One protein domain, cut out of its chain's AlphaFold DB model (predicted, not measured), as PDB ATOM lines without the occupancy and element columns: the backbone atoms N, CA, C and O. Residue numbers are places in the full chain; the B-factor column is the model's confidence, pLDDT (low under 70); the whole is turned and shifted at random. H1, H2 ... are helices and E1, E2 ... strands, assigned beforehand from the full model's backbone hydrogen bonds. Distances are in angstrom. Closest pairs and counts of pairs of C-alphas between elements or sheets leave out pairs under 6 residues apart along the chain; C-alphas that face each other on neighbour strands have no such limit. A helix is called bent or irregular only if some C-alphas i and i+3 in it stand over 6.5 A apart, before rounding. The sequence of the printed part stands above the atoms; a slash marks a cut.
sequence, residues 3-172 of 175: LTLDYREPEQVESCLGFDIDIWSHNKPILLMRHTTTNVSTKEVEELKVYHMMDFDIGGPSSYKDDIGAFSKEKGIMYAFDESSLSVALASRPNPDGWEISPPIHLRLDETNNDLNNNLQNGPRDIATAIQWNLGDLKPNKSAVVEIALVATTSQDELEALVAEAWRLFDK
ATOM      1  N   LEU A   3       7.640  12.366  37.590       74.94
ATOM      2  CA  LEU A   3       7.009  11.739  36.431       74.94
ATOM      3  C   LEU A   3       7.944  10.654  35.897       74.94
ATOM      4  O   LEU A   3       9.121  10.935  35.697       74.94
ATOM      5  N   THR A   4       7.416   9.456  35.659       76.94
ATOM      6  CA  THR A   4       8.156   8.349  35.040       76.94
ATOM      7  C   THR A   4       7.478   7.981  33.724       76.94
ATOM      8  O   THR A   4       6.269   7.744  33.702       76.94
ATOM      9  N   LEU A   5       8.245   7.966  32.637       81.81
ATOM     10  CA  LEU A   5       7.799   7.611  31.290       81.81
ATOM     11  C   LEU A   5       8.714   6.528  30.727       81.81
ATOM     12  O   LEU A   5       9.922   6.594  30.920       81.81
ATOM     13  N   ASP A   6       8.153   5.603  29.959       80.19
ATOM     14  CA  ASP A   6       8.926   4.607  29.226       80.19
ATOM     15  C   ASP A   6       8.698   4.781  27.722       80.19
ATOM     16  O   ASP A   6       7.555   4.921  27.279       80.19
ATOM     17  N   TYR A   7       9.770   4.742  26.931       83.19
ATOM     18  CA  TYR A   7       9.698   4.773  25.468       83.19
ATOM     19  C   TYR A   7       9.909   3.386  24.865       83.19
ATOM     20  O   TYR A   7      10.743   2.605  25.332       83.19
ATOM     21  N   ARG A   8       9.151   3.106  23.802       78.56
ATOM     22  CA  ARG A   8       9.216   1.890  22.989       78.56
ATOM     23  C   ARG A   8       9.309   2.282  21.526       78.56
ATOM     24  O   ARG A   8       8.538   3.126  21.071       78.56
ATOM     25  N   GLU A   9      10.193   1.623  20.789       75.62
ATOM     26  CA  GLU A   9      10.151   1.688  19.331       75.62
ATOM     27  C   GLU A   9       8.876   1.004  18.804       75.62
ATOM     28  O   GLU A   9       8.408   0.044  19.424       75.62
ATOM     29  N   PRO A  10       8.318   1.437  17.655       75.38
ATOM     30  CA  PRO A  10       7.050   0.918  17.131       75.38
ATOM     31  C   PRO A  10       6.985  -0.609  16.958       75.38
ATOM     32  O   PRO A  10       5.904  -1.189  17.040       75.38
ATOM     33  N   GLU A  11       8.128  -1.258  16.729       76.19
ATOM     34  CA  GLU A  11       8.236  -2.703  16.487       76.19
ATOM     35  C   GLU A  11       8.708  -3.499  17.719       76.19
ATOM     36  O   GLU A  11       8.768  -4.730  17.678       76.19
ATOM     37  N   GLN A  12       9.036  -2.826  18.830       70.12
ATOM     38  CA  GLN A  12       9.567  -3.464  20.036       70.12
ATOM     39  C   GLN A  12       8.485  -3.696  21.099       70.12
ATOM     40  O   GLN A  12       7.623  -2.858  21.363       70.12
ATOM     41  N   VAL A  13       8.552  -4.860  21.751       71.12
ATOM     42  CA  VAL A  13       7.638  -5.236  22.848       71.12
ATOM     43  C   VAL A  13       8.082  -4.624  24.183       71.12
ATOM     44  O   VAL A  13       7.246  -4.314  25.034       71.12
ATOM     45  N   GLU A  14       9.390  -4.429  24.354       76.69
ATOM     46  CA  GLU A  14      10.013  -3.922  25.577       76.69
ATOM     47  C   GLU A  14      10.441  -2.460  25.420       76.69
ATOM     48  O   GLU A  14      10.767  -2.003  24.325       76.69
ATOM     49  N   SER A  15      10.410  -1.716  26.526       83.38
ATOM     50  CA  SER A  15      10.865  -0.327  26.569       83.38
ATOM     51  C   SER A  15      12.382  -0.253  26.420       83.38
ATOM     52  O   SER A  15      13.095  -1.076  26.992       83.38
ATOM     53  N   CYS A  16      12.884   0.738  25.684       87.56
ATOM     54  CA  CYS A  16      14.322   0.923  25.489       87.56
ATOM     55  C   CYS A  16      14.916   2.019  26.385       87.56
ATOM     56  O   CYS A  16      16.055   1.899  26.842       87.56
ATOM     57  N   LEU A  17      14.123   3.038  26.723       93.25
ATOM     58  CA  LEU A  17      14.513   4.139  27.605       93.25
ATOM     59  C   LEU A  17      13.445   4.385  28.673       93.25
ATOM     60  O   LEU A  17      12.253   4.394  28.369       93.25
ATOM     61  N   GLY A  18      13.895   4.613  29.904       95.25
ATOM     62  CA  GLY A  18      13.090   5.127  31.007       95.25
ATOM     63  C   GLY A  18      13.473   6.574  31.310       95.25
ATOM     64  O   GLY A  18      14.658   6.906  31.356       95.25
ATOM     65  N   PHE A  19      12.485   7.429  31.531       94.88
ATOM     66  CA  PHE A  19      12.659   8.853  31.797       94.88
ATOM     67  C   PHE A  19      12.027   9.207  33.131       94.88
ATOM     68  O   PHE A  19      10.812   9.108  33.292       94.88
ATOM     69  N   ASP A  20      12.849   9.668  34.061       95.38
ATOM     70  CA  ASP A  20      12.416  10.225  35.332       95.38
ATOM     71  C   ASP A  20      12.586  11.747  35.309       95.38
ATOM     72  O   ASP A  20      13.675  12.253  35.034       95.38
ATOM     73  N   ILE A  21      11.514  12.477  35.610       94.75
ATOM     74  CA  ILE A  21      11.519  13.939  35.717       94.75
ATOM     75  C   ILE A  21      11.096  14.327  37.128       94.75
ATOM     76  O   ILE A  21       9.925  14.199  37.497       94.75
ATOM     77  N   ASP A  22      12.048  14.827  37.907       95.19
ATOM     78  CA  ASP A  22      11.802  15.401  39.224       95.19
ATOM     79  C   ASP A  22      11.668  16.917  39.104       95.19
ATOM     80  O   ASP A  22      12.566  17.585  38.602       95.19
ATOM     81  N   ILE A  23      10.558  17.467  39.593       94.19
ATOM     82  CA  ILE A  23      10.264  18.905  39.555       94.19
ATOM     83  C   ILE A  23       9.961  19.411  40.961       94.19
ATOM     84  O   ILE A  23       9.103  18.849  41.660       94.19
ATOM     85  N   TRP A  24      10.629  20.484  41.381       93.81
ATOM     86  CA  TRP A  24      10.380  21.130  42.668       93.81
ATOM     87  C   TRP A  24      10.684  22.630  42.650       93.81
ATOM     88  O   TRP A  24      11.313  23.165  41.742       93.81
ATOM     89  N   SER A  25      10.200  23.327  43.675       91.75
ATOM     90  CA  SER A  25      10.441  24.751  43.908       91.75
ATOM     91  C   SER A  25      10.571  25.005  45.412       91.75
ATOM     92  O   SER A  25      10.147  24.186  46.229       91.75
ATOM     93  N   HIS A  26      11.158  26.140  45.792       87.44
ATOM     94  CA  HIS A  26      11.399  26.535  47.186       87.44
ATOM     95  C   HIS A  26      10.658  27.826  47.576       87.44
ATOM     96  O   HIS A  26      11.226  28.667  48.274       87.44
ATOM     97  N   ASN A  27       9.404  28.001  47.133       86.75
ATOM     98  CA  ASN A  27       8.612  29.229  47.347       86.75
ATOM     99  C   ASN A  27       9.353  30.498  46.886       86.75
ATOM    100  O   ASN A  27       9.305  31.550  47.522       86.75
ATOM    101  N   LYS A  28      10.085  30.362  45.785       91.44
ATOM    102  CA  LYS A  28      10.795  31.420  45.066       91.44
ATOM    103  C   LYS A  28      10.394  31.310  43.596       91.44
ATOM    104  O   LYS A  28       9.937  30.232  43.210       91.44
ATOM    105  N   PRO A  29      10.585  32.350  42.767       94.56
ATOM    106  CA  PRO A  29      10.319  32.269  41.332       94.56
ATOM    107  C   PRO A  29      11.434  31.479  40.617       94.56
ATOM    108  O   PRO A  29      12.153  31.974  39.757       94.56
ATOM    109  N   ILE A  30      11.617  30.242  41.073       95.81
ATOM    110  CA  ILE A  30      12.639  29.282  40.692       95.81
ATOM    111  C   ILE A  30      11.933  27.931  40.600       95.81
ATOM    112  O   ILE A  30      11.365  27.450  41.587       95.81
ATOM    113  N   LEU A  31      12.005  27.315  39.431       96.19
ATOM    114  CA  LEU A  31      11.602  25.948  39.162       96.19
ATOM    115  C   LEU A  31      12.863  25.129  38.885       96.19
ATOM    116  O   LEU A  31      13.676  25.474  38.030       96.19
ATOM    117  N   LEU A  32      13.033  24.053  39.643       96.62
ATOM    118  CA  LEU A  32      14.163  23.141  39.538       96.62
ATOM    119  C   LEU A  32      13.659  21.837  38.933       96.62
ATOM    120  O   LEU A  32      12.646  21.295  39.387       96.62
ATOM    121  N   MET A  33      14.346  21.358  37.902       96.81
ATOM    122  CA  MET A  33      13.979  20.157  37.161       96.81
ATOM    123  C   MET A  33      15.194  19.247  36.993       96.81
ATOM    124  O   MET A  33      16.228  19.679  36.491       96.81
ATOM    125  N   ARG A  34      15.088  17.978  37.383       97.12
ATOM    126  CA  ARG A  34      16.102  16.957  37.088       97.12
ATOM    127  C   ARG A  34      15.506  15.924  36.148       97.12
ATOM    128  O   ARG A  34      14.570  15.224  36.521       97.12
ATOM    129  N   HIS A  35      16.088  15.812  34.965       96.56
ATOM    130  CA  HIS A  35      15.815  14.755  34.005       96.56
ATOM    131  C   HIS A  35      16.850  13.648  34.178       96.56
ATOM    132  O   HIS A  35      18.051  13.903  34.126       96.56
ATOM    133  N   THR A  36      16.389  12.421  34.384       97.69
ATOM    134  CA  THR A  36      17.226  11.222  34.402       97.69
ATOM    135  C   THR A  36      16.747  10.282  33.310       97.69
ATOM    136  O   THR A  36      15.637   9.758  33.381       97.69
ATOM    137  N   THR A  37      17.594  10.051  32.314       97.62
ATOM    138  CA  THR A  37      17.337   9.100  31.230       97.62
ATOM    139  C   THR A  37      18.105   7.825  31.520       97.62
ATOM    140  O   THR A  37      19.322   7.868  31.673       97.62
ATOM    141  N   THR A  38      17.416   6.693  31.604       97.69
ATOM    142  CA  THR A  38      17.995   5.378  31.895       97.69
ATOM    143  C   THR A  38      17.809   4.452  30.707       97.69
ATOM    144  O   THR A  38      16.696   4.293  30.214       97.69
ATOM    145  N   ASN A  39      18.880   3.790  30.276       96.88
ATOM    146  CA  ASN A  39      18.769   2.690  29.328       96.88
ATOM    147  C   ASN A  39      18.261   1.450  30.067       96.88
ATOM    148  O   ASN A  39      18.994   0.834  30.844       96.88
ATOM    149  N   VAL A  40      16.996   1.112  29.835       95.88
ATOM    150  CA  VAL A  40      16.317  -0.046  30.441       95.88
ATOM    151  C   VAL A  40      16.328  -1.271  29.522       95.88
ATOM    152  O   VAL A  40      15.810  -2.324  29.887       95.88
ATOM    153  N   SER A  41      16.942  -1.149  28.344       92.88
ATOM    154  CA  SER A  41      17.105  -2.236  27.386       92.88
ATOM    155  C   SER A  41      18.331  -3.106  27.690       92.88
ATOM    156  O   SER A  41      19.152  -2.820  28.566       92.88
ATOM    157  N   THR A  42      18.488  -4.175  26.910       93.38
ATOM    158  CA  THR A  42      19.681  -5.039  26.923       93.38
ATOM    159  C   THR A  42      20.780  -4.589  25.955       93.38
ATOM    160  O   THR A  42      21.870  -5.164  25.973       93.38
ATOM    161  N   LYS A  43      20.522  -3.579  25.115       93.62
ATOM    162  CA  LYS A  43      21.444  -3.067  24.090       93.62
ATOM    163  C   LYS A  43      21.979  -1.694  24.475       93.62
ATOM    164  O   LYS A  43      21.389  -1.004  25.295       93.62
ATOM    165  N   GLU A  44      23.111  -1.305  23.905       95.31
ATOM    166  CA  GLU A  44      23.616   0.064  24.035       95.31
ATOM    167  C   GLU A  44      22.727   1.029  23.242       95.31
ATOM    168  O   GLU A  44      22.238   0.678  22.168       95.31
ATOM    169  N   VAL A  45      22.480   2.212  23.806       94.88
ATOM    170  CA  VAL A  45      21.848   3.331  23.100       94.88
ATOM    171  C   VAL A  45      22.981   4.234  22.652       94.88
ATOM    172  O   VAL A  45      23.672   4.796  23.497       94.88
ATOM    173  N   GLU A  46      23.190   4.331  21.350       95.00
ATOM    174  CA  GLU A  46      24.272   5.121  20.768       95.00
ATOM    175  C   GLU A  46      23.833   6.583  20.607       95.00
ATOM    176  O   GLU A  46      22.661   6.859  20.345       95.00
ATOM    177  N   GLU A  47      24.771   7.514  20.797       94.19
ATOM    178  CA  GLU A  47      24.593   8.949  20.522       94.19
ATOM    179  C   GLU A  47      23.329   9.578  21.151       94.19
ATOM    180  O   GLU A  47      22.583  10.318  20.504       94.19
ATOM    181  N   LEU A  48      23.080   9.321  22.442       95.44
ATOM    182  CA  LEU A  48      21.922   9.873  23.141       95.44
ATOM    183  C   LEU A  48      21.941  11.408  23.110       95.44
ATOM    184  O   LEU A  48      22.821  12.049  23.691       95.44
ATOM    185  N   LYS A  49      20.896  11.992  22.519       96.12
ATOM    186  CA  LYS A  49      20.592  13.423  22.588       96.12
ATOM    187  C   LYS A  49      19.326  13.651  23.408       96.12
ATOM    188  O   LYS A  49      18.337  12.936  23.254       96.12
ATOM    189  N   VAL A  50      19.350  14.655  24.277       95.94
ATOM    190  CA  VAL A  50      18.185  15.096  25.056       95.94
ATOM    191  C   VAL A  50      17.874  16.537  24.692       95.94
ATOM    192  O   VAL A  50      18.786  17.349  24.562       95.94
ATOM    193  N   TYR A  51      16.585  16.847  24.567       96.19
ATOM    194  CA  TYR A  51      16.102  18.182  24.240       96.19
ATOM    195  C   TYR A  51      15.118  18.658  25.301       96.19
ATOM    196  O   TYR A  51      14.271  17.894  25.764       96.19
ATOM    197  N   HIS A  52      15.209  19.933  25.659       95.50
ATOM    198  CA  HIS A  52      14.195  20.633  26.434       95.50
ATOM    199  C   HIS A  52      13.635  21.748  25.563       95.50
ATOM    200  O   HIS A  52      14.378  22.640  25.163       95.50
ATOM    201  N   MET A  53      12.344  21.673  25.257       95.12
ATOM    202  CA  MET A  53      11.649  22.618  24.385       95.12
ATOM    203  C   MET A  53      10.571  23.315  25.204       95.12
ATOM    204  O   MET A  53       9.791  22.644  25.882       95.12
ATOM    205  N   MET A  54      10.541  24.642  25.160       93.19
ATOM    206  CA  MET A  54       9.599  25.446  25.925       93.19
ATOM    207  C   MET A  54       9.047  26.576  25.069       93.19
ATOM    208  O   MET A  54       9.802  27.400  24.552       93.19
ATOM    209  N   ASP A  55       7.727  26.573  24.937       89.88
ATOM    210  CA  ASP A  55       6.940  27.642  24.339       89.88
ATOM    211  C   ASP A  55       6.624  28.644  25.452       89.88
ATOM    212  O   ASP A  55       5.909  28.309  26.405       89.88
ATOM    213  N   PHE A  56       7.293  29.795  25.438       83.81
ATOM    214  CA  PHE A  56       7.105  30.805  26.473       83.81
ATOM    215  C   PHE A  56       6.033  31.780  26.000       83.81
ATOM    216  O   PHE A  56       6.189  32.380  24.952       83.81
ATOM    217  N   ASP A  57       4.988  31.960  26.809       84.81
ATOM    218  CA  ASP A  57       4.048  33.075  26.679       84.81
ATOM    219  C   ASP A  57       4.439  34.156  27.702       84.81
ATOM    220  O   ASP A  57       3.798  34.286  28.760       84.81
ATOM    221  N   ILE A  58       5.542  34.880  27.475       86.44
ATOM    222  CA  ILE A  58       5.976  35.921  28.420       86.44
ATOM    223  C   ILE A  58       4.899  37.014  28.483       86.44
ATOM    224  O   ILE A  58       4.245  37.335  27.498       86.44
ATOM    225  N   GLY A  59       4.587  37.481  29.699       80.62
ATOM    226  CA  GLY A  59       3.513  38.453  29.955       80.62
ATOM    227  C   GLY A  59       2.078  37.931  29.720       80.62
ATOM    228  O   GLY A  59       1.107  38.601  30.089       80.62
ATOM    229  N   GLY A  60       1.922  36.702  29.212       79.75
ATOM    230  CA  GLY A  60       0.652  36.007  29.024       79.75
ATOM    231  C   GLY A  60      -0.002  36.204  27.645       79.75
ATOM    232  O   GLY A  60       0.605  36.708  26.703       79.75
ATOM    233  N   PRO A  61      -1.293  35.835  27.498       70.12
ATOM    234  CA  PRO A  61      -1.964  35.728  26.192       70.12
ATOM    235  C   PRO A  61      -2.070  37.029  25.382       70.12
ATOM    236  O   PRO A  61      -2.479  37.004  24.222       70.12
ATOM    237  N   SER A  62      -1.787  38.177  25.996       69.44
ATOM    238  CA  SER A  62      -1.797  39.483  25.334       69.44
ATOM    239  C   SER A  62      -0.448  39.901  24.743       69.44
ATOM    240  O   SER A  62      -0.459  40.818  23.923       69.44
ATOM    241  N   SER A  63       0.662  39.263  25.131       64.94
ATOM    242  CA  SER A  63       2.042  39.718  24.858       64.94
ATOM    243  C   SER A  63       2.954  38.675  24.203       64.94
ATOM    244  O   SER A  63       4.054  38.998  23.794       64.94
ATOM    245  N   TYR A  64       2.474  37.461  23.925       74.00
ATOM    246  CA  TYR A  64       3.271  36.466  23.183       74.00
ATOM    247  C   TYR A  64       3.784  36.960  21.807       74.00
ATOM    248  O   TYR A  64       4.649  36.356  21.188       74.00
ATOM    249  N   LYS A  65       3.245  38.061  21.262       83.38
ATOM    250  CA  LYS A  65       3.666  38.625  19.966       83.38
ATOM    251  C   LYS A  65       4.915  39.497  20.053       83.38
ATOM    252  O   LYS A  65       5.436  39.856  18.995       83.38
ATOM    253  N   ASP A  66       5.354  39.864  21.247       88.12
ATOM    254  CA  ASP A  66       6.526  40.708  21.477       88.12
ATOM    255  C   ASP A  66       7.666  39.996  22.208       88.12
ATOM    256  O   ASP A  66       8.693  40.615  22.478       88.12
ATOM    257  N   ASP A  67       7.554  38.680  22.392       91.44
ATOM    258  CA  ASP A  67       8.587  37.879  23.030       91.44
ATOM    259  C   ASP A  67       9.911  37.897  22.247       91.44
ATOM    260  O   ASP A  67       9.994  37.841  21.010       91.44
ATOM    261  N   ILE A  68      10.993  37.984  23.008       94.25
ATOM    262  CA  ILE A  68      12.375  37.977  22.560       94.25
ATOM    263  C   ILE A  68      13.096  36.867  23.310       94.25
ATOM    264  O   ILE A  68      13.149  36.836  24.538       94.25
ATOM    265  N   GLY A  69      13.706  35.966  22.549       95.75
ATOM    266  CA  GLY A  69      14.571  34.926  23.078       95.75
ATOM    267  C   GLY A  69      16.013  35.283  22.784       95.75
ATOM    268  O   GLY A  69      16.315  35.771  21.691       95.75
ATOM    269  N   ALA A  70      16.914  35.030  23.726       97.06
ATOM    270  CA  ALA A  70      18.342  35.271  23.558       97.06
ATOM    271  C   ALA A  70      19.173  34.203  24.273       97.06
ATOM    272  O   ALA A  70      18.874  33.830  25.399       97.06
ATOM    273  N   PHE A  71      20.265  33.754  23.658       98.00
ATOM    274  CA  PHE A  71      21.186  32.796  24.261       98.00
ATOM    275  C   PHE A  71      22.550  33.430  24.540       98.00
ATOM    276  O   PHE A  71      23.217  33.949  23.639       98.00
ATOM    277  N   SER A  72      23.011  33.344  25.788       97.00
ATOM    278  CA  SER A  72      24.370  33.735  26.169       97.00
ATOM    279  C   SER A  72      25.304  32.532  26.111       97.00
ATOM    280  O   SER A  72      25.304  31.696  27.012       97.00
ATOM    281  N   LYS A  73      26.162  32.484  25.083       95.81
ATOM    282  CA  LYS A  73      27.200  31.445  24.936       95.81
ATOM    283  C   LYS A  73      28.183  31.399  26.102       95.81
ATOM    284  O   LYS A  73      28.586  30.321  26.511       95.81
ATOM    285  N   GLU A  74      28.575  32.564  26.612       95.31
ATOM    286  CA  GLU A  74      29.517  32.669  27.730       95.31
ATOM    287  C   GLU A  74      28.949  32.016  28.993       95.31
ATOM    288  O   GLU A  74      29.659  31.304  29.701       95.31
ATOM    289  N   LYS A  75      27.660  32.249  29.260       94.38
ATOM    290  CA  LYS A  75      27.003  31.804  30.491       94.38
ATOM    291  C   LYS A  75      26.299  30.455  30.340       94.38
ATOM    292  O   LYS A  75      25.995  29.831  31.349       94.38
ATOM    293  N   GLY A  76      26.029  30.014  29.111       95.94
ATOM    294  CA  GLY A  76      25.216  28.829  28.831       95.94
ATOM    295  C   GLY A  76      23.750  29.001  29.245       95.94
ATOM    296  O   GLY A  76      23.138  28.049  29.720       95.94
ATOM    297  N   ILE A  77      23.210  30.221  29.132       97.31
ATOM    298  CA  ILE A  77      21.864  30.572  29.613       97.31
ATOM    299  C   ILE A  77      20.992  31.018  28.443       97.31
ATOM    300  O   ILE A  77      21.388  31.889  27.664       97.31
ATOM    301  N   MET A  78      19.796  30.439  28.366       97.81
ATOM    302  CA  MET A  78      18.708  30.892  27.507       97.81
ATOM    303  C   MET A  78      17.837  31.884  28.265       97.81
ATOM    304  O   MET A  78      17.438  31.622  29.396       97.81
ATOM    305  N   TYR A  79      17.529  33.003  27.634       96.25
ATOM    306  CA  TYR A  79      16.666  34.051  28.150       96.25
ATOM    307  C   TYR A  79      15.421  34.160  27.281       96.25
ATOM    308  O   TYR A  79      15.519  34.041  26.060       96.25
ATOM    309  N   ALA A  80      14.285  34.433  27.911       95.00
ATOM    310  CA  ALA A  80      13.049  34.832  27.251       95.00
ATOM    311  C   ALA A  80      12.456  36.024  28.010       95.00
ATOM    312  O   ALA A  80      12.371  35.996  29.239       95.00
ATOM    313  N   PHE A  81      12.119  37.091  27.301       93.44
ATOM    314  CA  PHE A  81      11.583  38.332  27.861       93.44
ATOM    315  C   PHE A  81      10.802  39.082  26.782       93.44
ATOM    316  O   PHE A  81      11.019  38.849  25.599       93.44
ATOM    317  N   ASP A  82       9.928  39.993  27.170       88.81
ATOM    318  CA  ASP A  82       9.122  40.827  26.275       88.81
ATOM    319  C   ASP A  82       9.242  42.306  26.696       88.81
ATOM    320  O   ASP A  82      10.165  42.679  27.432       88.81
ATOM    321  N   GLU A  83       8.350  43.181  26.218       83.88
ATOM    322  CA  GLU A  83       8.288  44.567  26.714       83.88
ATOM    323  C   GLU A  83       7.642  44.672  28.107       83.88
ATOM    324  O   GLU A  83       7.682  45.736  28.742       83.88
ATOM    325  N   SER A  84       7.054  43.586  28.619       77.75
ATOM    326  CA  SER A  84       6.652  43.518  30.015       77.75
ATOM    327  C   SER A  84       7.894  43.490  30.912       77.75
ATOM    328  O   SER A  84       9.016  43.202  30.502       77.75
ATOM    329  N   SER A  85       7.721  43.792  32.198       83.81
ATOM    330  CA  SER A  85       8.840  43.689  33.139       83.81
ATOM    331  C   SER A  85       9.328  42.246  33.337       83.81
ATOM    332  O   SER A  85      10.348  42.062  33.991       83.81
ATOM    333  N   LEU A  86       8.601  41.224  32.863       90.81
ATOM    334  CA  LEU A  86       8.903  39.820  33.133       90.81
ATOM    335  C   LEU A  86      10.057  39.314  32.260       90.81
ATOM    336  O   LEU A  86      10.047  39.398  31.039       90.81
ATOM    337  N   SER A  87      11.045  38.709  32.904       93.56
ATOM    338  CA  SER A  87      12.149  38.016  32.253       93.56
ATOM    339  C   SER A  87      12.318  36.628  32.846       93.56
ATOM    340  O   SER A  87      12.185  36.427  34.058       93.56
ATOM    341  N   VAL A  88      12.649  35.675  31.988       95.56
ATOM    342  CA  VAL A  88      12.890  34.275  32.319       95.56
ATOM    343  C   VAL A  88      14.304  33.896  31.900       95.56
ATOM    344  O   VAL A  88      14.796  34.331  30.860       95.56
ATOM    345  N   ALA A  89      14.961  33.071  32.711       97.12
ATOM    346  CA  ALA A  89      16.223  32.432  32.367       97.12
ATOM    347  C   ALA A  89      16.139  30.925  32.594       97.12
ATOM    348  O   ALA A  89      15.686  30.464  33.642       97.12
ATOM    349  N   LEU A  90      16.633  30.171  31.619       97.69
ATOM    350  CA  LEU A  90      16.824  28.733  31.662       97.69
ATOM    351  C   LEU A  90      18.327  28.455  31.606       97.69
ATOM    352  O   LEU A  90      19.006  28.748  30.620       97.69
ATOM    353  N   ALA A  91      18.842  27.882  32.688       97.69
ATOM    354  CA  ALA A  91      20.217  27.424  32.813       97.69
ATOM    355  C   ALA A  91      20.235  25.912  33.055       97.69
ATOM    356  O   ALA A  91      19.288  25.358  33.616       97.69
ATOM    357  N   SER A  92      21.318  25.237  32.672       98.06
ATOM    358  CA  SER A  92      21.423  23.785  32.837       98.06
ATOM    359  C   SER A  92      22.800  23.298  33.271       98.06
ATOM    360  O   SER A  92      23.798  24.009  33.154       98.06
ATOM    361  N   ARG A  93      22.829  22.078  33.818       97.19
ATOM    362  CA  ARG A  93      24.026  21.282  34.097       97.19
ATOM    363  C   ARG A  93      23.793  19.862  33.555       97.19
ATOM    364  O   ARG A  93      22.852  19.214  34.014       97.19
ATOM    365  N   PRO A  94      24.620  19.348  32.631       97.44
ATOM    366  CA  PRO A  94      25.747  20.027  31.986       97.44
ATOM    367  C   PRO A  94      25.307  21.235  31.143       97.44
ATOM    368  O   PRO A  94      24.119  21.429  30.892       97.44
ATOM    369  N   ASN A  95      26.279  22.053  30.728       97.25
ATOM    370  CA  ASN A  95      26.024  23.106  29.746       97.25
ATOM    371  C   ASN A  95      25.499  22.484  28.444       97.25
ATOM    372  O   ASN A  95      25.891  21.363  28.118       97.25
ATOM    373  N   PRO A  96      24.642  23.199  27.704       97.94
ATOM    374  CA  PRO A  96      24.066  22.665  26.486       97.94
ATOM    375  C   PRO A  96      25.050  22.675  25.318       97.94
ATOM    376  O   PRO A  96      25.879  23.579  25.191       97.94
ATOM    377  N   ASP A  97      24.898  21.687  24.444       98.12
ATOM    378  CA  ASP A  97      25.662  21.529  23.205       98.12
ATOM    379  C   ASP A  97      24.994  22.242  22.024       98.12
ATOM    380  O   ASP A  97      25.668  22.620  21.065       98.12
ATOM    381  N   GLY A  98      23.677  22.457  22.108       97.94
ATOM    382  CA  GLY A  98      22.914  23.193  21.107       97.94
ATOM    383  C   GLY A  98      21.748  23.979  21.699       97.94
ATOM    384  O   GLY A  98      21.266  23.686  22.795       97.94
ATOM    385  N   TRP A  99      21.289  24.995  20.975       98.12
ATOM    386  CA  TRP A  99      20.122  25.799  21.343       98.12
ATOM    387  C   TRP A  99      19.417  26.357  20.109       98.12
ATOM    388  O   TRP A  99      20.018  26.525  19.050       98.12
ATOM    389  N   GLU A 100      18.139  26.683  20.244       97.69
ATOM    390  CA  GLU A 100      17.380  27.341  19.187       97.69
ATOM    391  C   GLU A 100      16.315  28.265  19.767       97.69
ATOM    392  O   GLU A 100      15.720  27.975  20.802       97.69
ATOM    393  N   ILE A 101      16.081  29.383  19.083       97.31
ATOM    394  CA  ILE A 101      14.957  30.286  19.329       97.31
ATOM    395  C   ILE A 101      14.256  30.501  17.992       97.31
ATOM    396  O   ILE A 101      14.803  31.151  17.091       97.31
ATOM    397  N   SER A 102      13.050  29.980  17.832       95.44
ATOM    398  CA  SER A 102      12.310  30.056  16.571       95.44
ATOM    399  C   SER A 102      10.806  30.126  16.823       95.44
ATOM    400  O   SER A 102      10.358  29.811  17.919       95.44
ATOM    401  N   PRO A 103       9.996  30.574  15.844       92.88
ATOM    402  CA  PRO A 103       8.548  30.443  15.959       92.88
ATOM    403  C   PRO A 103       8.169  28.982  16.244       92.88
ATOM    404  O   PRO A 103       8.755  28.105  15.598       92.88
ATOM    405  N   PRO A 104       7.176  28.694  17.105       91.44
ATOM    406  CA  PRO A 104       6.865  27.323  17.527       91.44
ATOM    407  C   PRO A 104       6.681  26.336  16.363       91.44
ATOM    408  O   PRO A 104       7.159  25.207  16.393       91.44
ATOM    409  N   ILE A 105       6.069  26.784  15.264       90.94
ATOM    410  CA  ILE A 105       5.834  25.961  14.065       90.94
ATOM    411  C   ILE A 105       7.099  25.605  13.262       90.94
ATOM    412  O   ILE A 105       7.035  24.725  12.393       90.94
ATOM    413  N   HIS A 106       8.211  26.307  13.491       91.50
ATOM    414  CA  HIS A 106       9.493  26.127  12.804       91.50
ATOM    415  C   HIS A 106      10.493  25.309  13.620       91.50
ATOM    416  O   HIS A 106      11.408  24.744  13.028       91.50
ATOM    417  N   LEU A 107      10.296  25.209  14.933       90.31
ATOM    418  CA  LEU A 107      11.132  24.404  15.807       90.31
ATOM    419  C   LEU A 107      10.836  22.914  15.572       90.31
ATOM    420  O   LEU A 107       9.832  22.379  16.047       90.31
ATOM    421  N   ARG A 108      11.672  22.248  14.770       88.44
ATOM    422  CA  ARG A 108      11.453  20.864  14.321       88.44
ATOM    423  C   ARG A 108      12.749  20.069  14.346       88.44
ATOM    424  O   ARG A 108      13.757  20.522  13.816       88.44
ATOM    425  N   LEU A 109      12.663  18.868  14.907       88.88
ATOM    426  CA  LEU A 109      13.700  17.845  14.850       88.88
ATOM    427  C   LEU A 109      13.188  16.699  13.983       88.88
ATOM    428  O   LEU A 109      12.031  16.290  14.115       88.88
ATOM    429  N   ASP A 110      14.040  16.186  13.109       87.50
ATOM    430  CA  ASP A 110      13.744  15.020  12.283       87.50
ATOM    431  C   ASP A 110      14.982  14.124  12.131       87.50
ATOM    432  O   ASP A 110      16.048  14.408  12.675       87.50
ATOM    433  N   GLU A 111      14.833  13.006  11.419       83.12
ATOM    434  CA  GLU A 111      15.911  12.027  11.215       83.12
ATOM    435  C   GLU A 111      17.136  12.612  10.493       83.12
ATOM    436  O   GLU A 111      18.246  12.105  10.643       83.12
ATOM    437  N   THR A 112      16.946  13.673   9.708       85.75
ATOM    438  CA  THR A 112      18.002  14.343   8.935       85.75
ATOM    439  C   THR A 112      18.519  15.614   9.601       85.75
ATOM    440  O   THR A 112      19.636  16.043   9.313       85.75
ATOM    441  N   ASN A 113      17.727  16.203  10.493       85.56
ATOM    442  CA  ASN A 113      18.030  17.413  11.232       85.56
ATOM    443  C   ASN A 113      17.782  17.185  12.727       85.56
ATOM    444  O   ASN A 113      16.719  17.503  13.265       85.56
ATOM    445  N   ASN A 114      18.781  16.600  13.386       90.56
ATOM    446  CA  ASN A 114      18.763  16.274  14.810       90.56
ATOM    447  C   ASN A 114      19.723  17.164  15.622       90.56
ATOM    448  O   ASN A 114      20.195  16.754  16.679       90.56
ATOM    449  N   ASP A 115      20.059  18.347  15.109       95.88
ATOM    450  CA  ASP A 115      20.849  19.354  15.811       95.88
ATOM    451  C   ASP A 115      20.129  20.703  15.756       95.88
ATOM    452  O   ASP A 115      19.547  21.080  14.739       95.88
ATOM    453  N   LEU A 116      20.171  21.440  16.863       96.56
ATOM    454  CA  LEU A 116      19.593  22.779  16.948       96.56
ATOM    455  C   LEU A 116      20.436  23.825  16.194       96.56
ATOM    456  O   LEU A 116      21.665  23.744  16.122       96.56
ATOM    457  N   ASN A 117      19.774  24.860  15.663       95.25
ATOM    458  CA  ASN A 117      20.385  25.835  14.744       95.25
ATOM    459  C   ASN A 117      21.389  26.825  15.374       95.25
ATOM    460  O   ASN A 117      22.084  27.546  14.654       95.25
ATOM    461  N   ASN A 118      21.483  26.898  16.702       96.94
ATOM    462  CA  ASN A 118      22.436  27.727  17.451       96.94
ATOM    463  C   ASN A 118      22.344  29.240  17.194       96.94
ATOM    464  O   ASN A 118      23.343  29.968  17.298       96.94
ATOM    465  N   ASN A 119      21.150  29.755  16.892       97.38
ATOM    466  CA  ASN A 119      20.943  31.195  16.772       97.38
ATOM    467  C   ASN A 119      21.046  31.886  18.140       97.38
ATOM    468  O   ASN A 119      20.670  31.338  19.168       97.38
ATOM    469  N   LEU A 120      21.592  33.102  18.165       97.81
ATOM    470  CA  LEU A 120      21.829  33.823  19.423       97.81
ATOM    471  C   LEU A 120      20.611  34.594  19.920       97.81
ATOM    472  O   LEU A 120      20.538  34.906  21.102       97.81
ATOM    473  N   GLN A 121      19.697  34.946  19.021       97.06
ATOM    474  CA  GLN A 121      18.533  35.752  19.341       97.06
ATOM    475  C   GLN A 121      17.446  35.550  18.282       97.06
ATOM    476  O   GLN A 121      17.750  35.265  17.118       97.06
ATOM    477  N   ASN A 122      16.187  35.710  18.678       96.25
ATOM    478  CA  ASN A 122      15.037  35.865  17.787       96.25
ATOM    479  C   ASN A 122      13.941  36.662  18.513       96.25
ATOM    480  O   ASN A 122      13.949  36.720  19.740       96.25
ATOM    481  N   GLY A 123      13.024  37.277  17.772       92.38
ATOM    482  CA  GLY A 123      12.055  38.234  18.323       92.38
ATOM    483  C   GLY A 123      12.195  39.649  17.748       92.38
ATOM    484  O   GLY A 123      13.105  39.892  16.946       92.38
ATOM    485  N   PRO A 124      11.301  40.587  18.113       93.00
ATOM    486  CA  PRO A 124      10.054  40.356  18.853       93.00
ATOM    487  C   PRO A 124       9.048  39.568  17.996       93.00
ATOM    488  O   PRO A 124       8.850  39.901  16.821       93.00
ATOM    489  N   ARG A 125       8.514  38.465  18.530       90.62
ATOM    490  CA  ARG A 125       7.458  37.613  17.946       90.62
ATOM    491  C   ARG A 125       7.111  36.493  18.926       90.62
ATOM    492  O   ARG A 125       7.838  36.263  19.871       90.62
ATOM    493  N   ASP A 126       6.108  35.708  18.569       90.94
ATOM    494  CA  ASP A 126       5.868  34.395  19.166       90.94
ATOM    495  C   ASP A 126       7.085  33.465  18.989       90.94
ATOM    496  O   ASP A 126       7.516  33.212  17.849       90.94
ATOM    497  N   ILE A 127       7.665  33.002  20.100       93.25
ATOM    498  CA  ILE A 127       8.871  32.169  20.132       93.25
ATOM    499  C   ILE A 127       8.676  30.912  20.981       93.25
ATOM    500  O   ILE A 127       8.198  30.943  22.107       93.25
ATOM    501  N   ALA A 128       9.247  29.819  20.490       95.00
ATOM    502  CA  ALA A 128       9.664  28.700  21.309       95.00
ATOM    503  C   ALA A 128      11.188  28.713  21.454       95.00
ATOM    504  O   ALA A 128      11.934  29.145  20.565       95.00
ATOM    505  N   THR A 129      11.657  28.194  22.581       96.62
ATOM    506  CA  THR A 129      13.075  27.958  22.845       96.62
ATOM    507  C   THR A 129      13.346  26.464  22.934       96.62
ATOM    508  O   THR A 129      12.517  25.698  23.427       96.62
ATOM    509  N   ALA A 130      14.516  26.041  22.476       97.38
ATOM    510  CA  ALA A 130      15.009  24.688  22.666       97.38
ATOM    511  C   ALA A 130      16.453  24.692  23.144       97.38
ATOM    512  O   ALA A 130      17.249  25.552  22.763       97.38
ATOM    513  N   ILE A 131      16.779  23.689  23.949       97.94
ATOM    514  CA  ILE A 131      18.116  23.401  24.452       97.94
ATOM    515  C   ILE A 131      18.407  21.922  24.224       97.94
ATOM    516  O   ILE A 131      17.531  21.089  24.450       97.94
ATOM    517  N   GLN A 132      19.621  21.608  23.783       98.06
ATOM    518  CA  GLN A 132      20.083  20.267  23.439       98.06
ATOM    519  C   GLN A 132      21.315  19.892  24.264       98.06
ATOM    520  O   GLN A 132      22.234  20.699  24.419       98.06
ATOM    521  N   TRP A 133      21.359  18.639  24.711       98.38
ATOM    522  CA  TRP A 133      22.534  18.011  25.313       98.38
ATOM    523  C   TRP A 133      22.882  16.723  24.570       98.38
ATOM    524  O   TRP A 133      22.024  15.857  24.387       98.38
ATOM    525  N   ASN A 134      24.150  16.587  24.199       97.75
ATOM    526  CA  ASN A 134      24.726  15.409  23.565       97.75
ATOM    527  C   ASN A 134      25.389  14.559  24.653       97.75
ATOM    528  O   ASN A 134      26.519  14.804  25.070       97.75
ATOM    529  N   LEU A 135      24.663  13.559  25.147       97.31
ATOM    530  CA  LEU A 135      25.056  12.752  26.305       97.31
ATOM    531  C   LEU A 135      25.876  11.508  25.923       97.31
ATOM    532  O   LEU A 135      26.375  10.818  26.813       97.31
ATOM    533  N   GLY A 136      26.051  11.257  24.621       96.69
ATOM    534  CA  GLY A 136      26.851  10.159  24.081       96.69
ATOM    535  C   GLY A 136      26.208   8.789  24.296       96.69
ATOM    536  O   GLY A 136      24.996   8.678  24.466       96.69
ATOM    537  N   ASP A 137      27.021   7.739  24.284       97.62
ATOM    538  CA  ASP A 137      26.507   6.374  24.365       97.62
ATOM    539  C   ASP A 137      26.071   6.011  25.793       97.62
ATOM    540  O   ASP A 137      26.795   6.209  26.778       97.62
ATOM    541  N   LEU A 138      24.885   5.419  25.914       97.62
ATOM    542  CA  LEU A 138      24.298   4.996  27.177       97.62
ATOM    543  C   LEU A 138      24.194   3.470  27.228       97.62
ATOM    544  O   LEU A 138      23.334   2.852  26.601       97.62
ATOM    545  N   LYS A 139      25.063   2.846  28.028       97.75
ATOM    546  CA  LYS A 139      25.106   1.385  28.224       97.75
ATOM    547  C   LYS A 139      23.867   0.847  28.957       97.75
ATOM    548  O   LYS A 139      23.267   1.590  29.737       97.75
ATOM    549  N   PRO A 140      23.540  -0.455  28.819       96.69
ATOM    550  CA  PRO A 140      22.455  -1.088  29.568       96.69
ATOM    551  C   PRO A 140      22.515  -0.800  31.074       96.69
ATOM    552  O   PRO A 140      23.572  -0.932  31.704       96.69
ATOM    553  N   ASN A 141      21.373  -0.443  31.661       96.38
ATOM    554  CA  ASN A 141      21.197  -0.088  33.074       96.38
ATOM    555  C   ASN A 141      22.031   1.115  33.549       96.38
ATOM    556  O   ASN A 141      22.282   1.263  34.751       96.38
ATOM    557  N   LYS A 142      22.514   1.959  32.632       98.06
ATOM    558  CA  LYS A 142      23.144   3.242  32.966       98.06
ATOM    559  C   LYS A 142      22.171   4.385  32.758       98.06
ATOM    560  O   LYS A 142      21.247   4.291  31.953       98.06
ATOM    561  N   SER A 143      22.425   5.463  33.494       98.00
ATOM    562  CA  SER A 143      21.625   6.677  33.443       98.00
ATOM    563  C   SER A 143      22.491   7.886  33.113       98.00
ATOM    564  O   SER A 143      23.630   7.980  33.576       98.00
ATOM    565  N   ALA A 144      21.923   8.811  32.352       98.00
ATOM    566  CA  ALA A 144      22.440  10.153  32.139       98.00
ATOM    567  C   ALA A 144      21.496  11.166  32.800       98.00
ATOM    568  O   ALA A 144      20.290  10.924  32.901       98.00
ATOM    569  N   VAL A 145      22.047  12.278  33.287       97.81
ATOM    570  CA  VAL A 145      21.303  13.271  34.072       97.81
ATOM    571  C   VAL A 145      21.505  14.660  33.484       97.81
ATOM    572  O   VAL A 145      22.635  15.053  33.203       97.81
ATOM    573  N   VAL A 146      20.405  15.400  33.358       98.19
ATOM    574  CA  VAL A 146      20.383  16.832  33.047       98.19
ATOM    575  C   VAL A 146      19.599  17.549  34.138       98.19
ATOM    576  O   VAL A 146      18.461  17.197  34.447       98.19
ATOM    577  N   GLU A 147      20.205  18.565  34.732       98.00
ATOM    578  CA  GLU A 147      19.580  19.450  35.707       98.00
ATOM    579  C   GLU A 147      19.297  20.798  35.056       98.00
ATOM    580  O   GLU A 147      20.152  21.355  34.371       98.00
ATOM    581  N   ILE A 148      18.099  21.329  35.273       98.06
ATOM    582  CA  ILE A 148      17.617  22.566  34.670       98.06
ATOM    583  C   ILE A 148      17.088  23.469  35.778       98.06
ATOM    584  O   ILE A 148      16.248  23.071  36.589       98.06
ATOM    585  N   ALA A 149      17.582  24.700  35.794       97.56
ATOM    586  CA  ALA A 149      17.071  25.786  36.606       97.56
ATOM    587  C   ALA A 149      16.327  26.762  35.694       97.56
ATOM    588  O   ALA A 149      16.937  27.399  34.836       97.56
ATOM    589  N   LEU A 150      15.019  26.882  35.902       97.25
ATOM    590  CA  LEU A 150      14.180  27.882  35.258       97.25
ATOM    591  C   LEU A 150      13.823  28.944  36.296       97.25
ATOM    592  O   LEU A 150      13.232  28.634  37.330       97.25
ATOM    593  N   VAL A 151      14.196  30.192  36.052       96.62
ATOM    594  CA  VAL A 151      13.954  31.302  36.978       96.62
ATOM    595  C   VAL A 151      13.210  32.420  36.278       96.62
ATOM    596  O   VAL A 151      13.387  32.621  35.081       96.62
ATOM    597  N   ALA A 152      12.392  33.150  37.026       95.19
ATOM    598  CA  ALA A 152      11.626  34.276  36.512       95.19
ATOM    599  C   ALA A 152      11.738  35.473  37.461       95.19
ATOM    600  O   ALA A 152      11.802  35.309  38.679       95.19
ATOM    601  N   THR A 153      11.755  36.688  36.930       94.31
ATOM    602  CA  THR A 153      11.745  37.914  37.738       94.31
ATOM    603  C   THR A 153      11.231  39.090  36.927       94.31
ATOM    604  O   THR A 153      11.254  39.063  35.701       94.31
ATOM    605  N   THR A 154      10.772  40.129  37.619       92.19
ATOM    606  CA  THR A 154      10.431  41.415  37.007       92.19
ATOM    607  C   THR A 154      11.617  42.389  36.945       92.19
ATOM    608  O   THR A 154      11.441  43.568  36.649       92.19
ATOM    609  N   SER A 155      12.814  41.932  37.328       88.06
ATOM    610  CA  SER A 155      14.043  42.722  37.389       88.06
ATOM    611  C   SER A 155      15.170  41.985  36.678       88.06
ATOM    612  O   SER A 155      15.683  40.985  37.182       88.06
ATOM    613  N   GLN A 156      15.580  42.487  35.516       79.38
ATOM    614  CA  GLN A 156      16.639  41.870  34.716       79.38
ATOM    615  C   GLN A 156      17.961  41.744  35.496       79.38
ATOM    616  O   GLN A 156      18.649  40.731  35.380       79.38
ATOM    617  N   ASP A 157      18.256  42.713  36.367       84.69
ATOM    618  CA  ASP A 157      19.452  42.726  37.217       84.69
ATOM    619  C   ASP A 157      19.474  41.579  38.248       84.69
ATOM    620  O   ASP A 157      20.538  41.158  38.702       84.69
ATOM    621  N   GLU A 158      18.309  41.045  38.627       91.56
ATOM    622  CA  GLU A 158      18.199  39.958  39.609       91.56
ATOM    623  C   GLU A 158      18.256  38.563  38.981       91.56
ATOM    624  O   GLU A 158      18.429  37.568  39.694       91.56
ATOM    625  N   LEU A 159      18.115  38.463  37.658       91.31
ATOM    626  CA  LEU A 159      17.919  37.194  36.962       91.31
ATOM    627  C   LEU A 159      19.107  36.243  37.169       91.31
ATOM    628  O   LEU A 159      18.933  35.079  37.526       91.31
ATOM    629  N   GLU A 160      20.330  36.756  37.052       91.06
ATOM    630  CA  GLU A 160      21.549  35.963  37.255       91.06
ATOM    631  C   GLU A 160      21.762  35.571  38.720       91.06
ATOM    632  O   GLU A 160      22.202  34.456  39.016       91.06
ATOM    633  N   ALA A 161      21.399  36.452  39.656       95.12
ATOM    634  CA  ALA A 161      21.442  36.138  41.080       95.12
ATOM    635  C   ALA A 161      20.458  35.008  41.429       95.12
ATOM    636  O   ALA A 161      20.782  34.129  42.234       95.12
ATOM    637  N   LEU A 162      19.283  34.982  40.790       96.31
ATOM    638  CA  LEU A 162      18.319  33.890  40.923       96.31
ATOM    639  C   LEU A 162      18.832  32.584  40.317       96.31
ATOM    640  O   LEU A 162      18.645  31.543  40.944       96.31
ATOM    641  N   VAL A 163      19.519  32.612  39.169       96.69
ATOM    642  CA  VAL A 163      20.177  31.415  38.608       96.69
ATOM    643  C   VAL A 163      21.224  30.864  39.584       96.69
ATOM    644  O   VAL A 163      21.243  29.666  39.867       96.69
ATOM    645  N   ALA A 164      22.070  31.722  40.159       95.88
ATOM    646  CA  ALA A 164      23.061  31.299  41.149       95.88
ATOM    647  C   ALA A 164      22.404  30.697  42.407       95.88
ATOM    648  O   ALA A 164      22.840  29.658  42.915       95.88
ATOM    649  N   GLU A 165      21.324  31.311  42.895       96.00
ATOM    650  CA  GLU A 165      20.541  30.785  44.015       96.00
ATOM    651  C   GLU A 165      19.861  29.453  43.668       96.00
ATOM    652  O   GLU A 165      19.826  28.557  44.513       96.00
ATOM    653  N   ALA A 166      19.353  29.290  42.444       96.44
ATOM    654  CA  ALA A 166      18.733  28.056  41.970       96.44
ATOM    655  C   ALA A 166      19.711  26.881  42.050       96.44
ATOM    656  O   ALA A 166      19.370  25.823  42.578       96.44
ATOM    657  N   TRP A 167      20.962  27.095  41.643       96.19
ATOM    658  CA  TRP A 167      22.005  26.084  41.778       96.19
ATOM    659  C   TRP A 167      22.328  25.738  43.227       96.19
ATOM    660  O   TRP A 167      22.428  24.565  43.579       96.19
ATOM    661  N   ARG A 168      22.390  26.741  44.105       95.25
ATOM    662  CA  ARG A 168      22.560  26.498  45.542       95.25
ATOM    663  C   ARG A 168      21.398  25.691  46.130       95.25
ATOM    664  O   ARG A 168      21.592  24.958  47.100       95.25
ATOM    665  N   LEU A 169      20.186  25.853  45.604       93.69
ATOM    666  CA  LEU A 169      19.015  25.078  46.012       93.69
ATOM    667  C   LEU A 169      19.052  23.644  45.471       93.69
ATOM    668  O   LEU A 169      18.711  22.743  46.231       93.69
ATOM    669  N   PHE A 170      19.521  23.418  44.240       92.56
ATOM    670  CA  PHE A 170      19.790  22.072  43.706       92.56
ATOM    671  C   PHE A 170      20.749  21.277  44.599       92.56
ATOM    672  O   PHE A 170      20.499  20.113  44.907       92.56
ATOM    673  N   ASP A 171      21.822  21.930  45.050       90.62
ATOM    674  CA  ASP A 171      22.879  21.299  45.846       90.62
ATOM    675  C   ASP A 171      22.443  21.014  47.295       90.62
ATOM    676  O   ASP A 171      23.056  20.210  48.012       90.62
ATOM    677  N   LYS A 172      21.359  21.645  47.764       87.75
ATOM    678  CA  LYS A 172      20.754  21.260  49.038       87.75
ATOM    679  C   LYS A 172      20.082  19.912  48.849       87.75
ATOM    680  O   LYS A 172      19.112  19.791  48.111       87.75
TER     681      LYS A 172
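This is residues 3 to 172 of the 175 residues of an uncharacterized protein of Thorarchaeota archaeon (strain OWC) (UniProt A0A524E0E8). Two twisted sheets lie partly face to face as a sandwich: a broad sheet of seven strands, and a smaller sheet, E4 E9 E8, over part of one face. H1 packs slantwise on the broad sheet's other face, and the long unnamed link of residues 103 to 127 is tied to E5 by a short antiparallel pairing of 69 to 70 with 121 to 122. The printed part has 170 residues, with ten named strands, E1 to E10, and then H1, and is mostly strand. Both sheets are antiparallel, the broad one in the order E1 E2 E3 E10 E7 E6 E5. The whole is compact, with a radius of gyration of the C-alphas of 17.0 A and spans of 50 by 39 by 29 A.

Start at Leu 3: E1, residues 3 to 7, E2, residues 17 to 24, and E3, residues 30 to 39, form a meander, each strand the antiparallel neighbour of the one before. Look for N 5 and O 19 at 2.9 A, and N 20 and O 36 at 2.9 A, within hydrogen-bond range. A tight link leads to E4, residues 45 to 55, in the other sheet. E5, residues 68 to 72, E6, residues 77 to 81, and E7, residues 87 to 93, form a second meander, with N 70 and O 79 at 2.9 A and N 90 and O 78 at 2.8 A. E8, residues 98 to 102, and E9, residues 128 to 138, are a hairpin, with N 100 and O 130 at 2.9 A; E9 also pairs with E4, N 50 and O 133 at 2.9 A. E10, residues 143 to 153, is the antiparallel neighbour of E3, with N 33 and O 148 at 2.9 A, and of E7, with N 91 and O 149 at 2.9 A. In the sandwich, the facing parts are 8.9 A centre to centre and their best planes 18 degrees apart. H1, residues 156 to 170, is on the broad sheet at a height of 8.4 A, over E10, E7 and, only just, E3, with 3 C-alphas falling on it; its closest C-alpha pair with E10 is Ala 166 and Ala 149, 6.1 A. H1 is irregular, C-alphas 157 and 160 being 7.1 A apart, and 9 of its 11 O i to N i+4 pairs are within hydrogen-bond range.

Find C-alpha 3 at (7.009, 11.739, 36.431), where E1 begins. E3 runs 29.6 A, E4 and E9 28.5 A each, and E10 33.0 A from C-alpha 143 at (21.625, 6.677, 33.443). H1 runs 22.0 A to C-alpha 170 at (19.790, 22.072, 43.706).

The C-alphas farthest apart, Val 13 and Asp 157, are 51.4 A apart. The printed part has no cut; the links E4 to E5 and E8 to E9 are long. Residues 62 to 63 have pLDDT under 70.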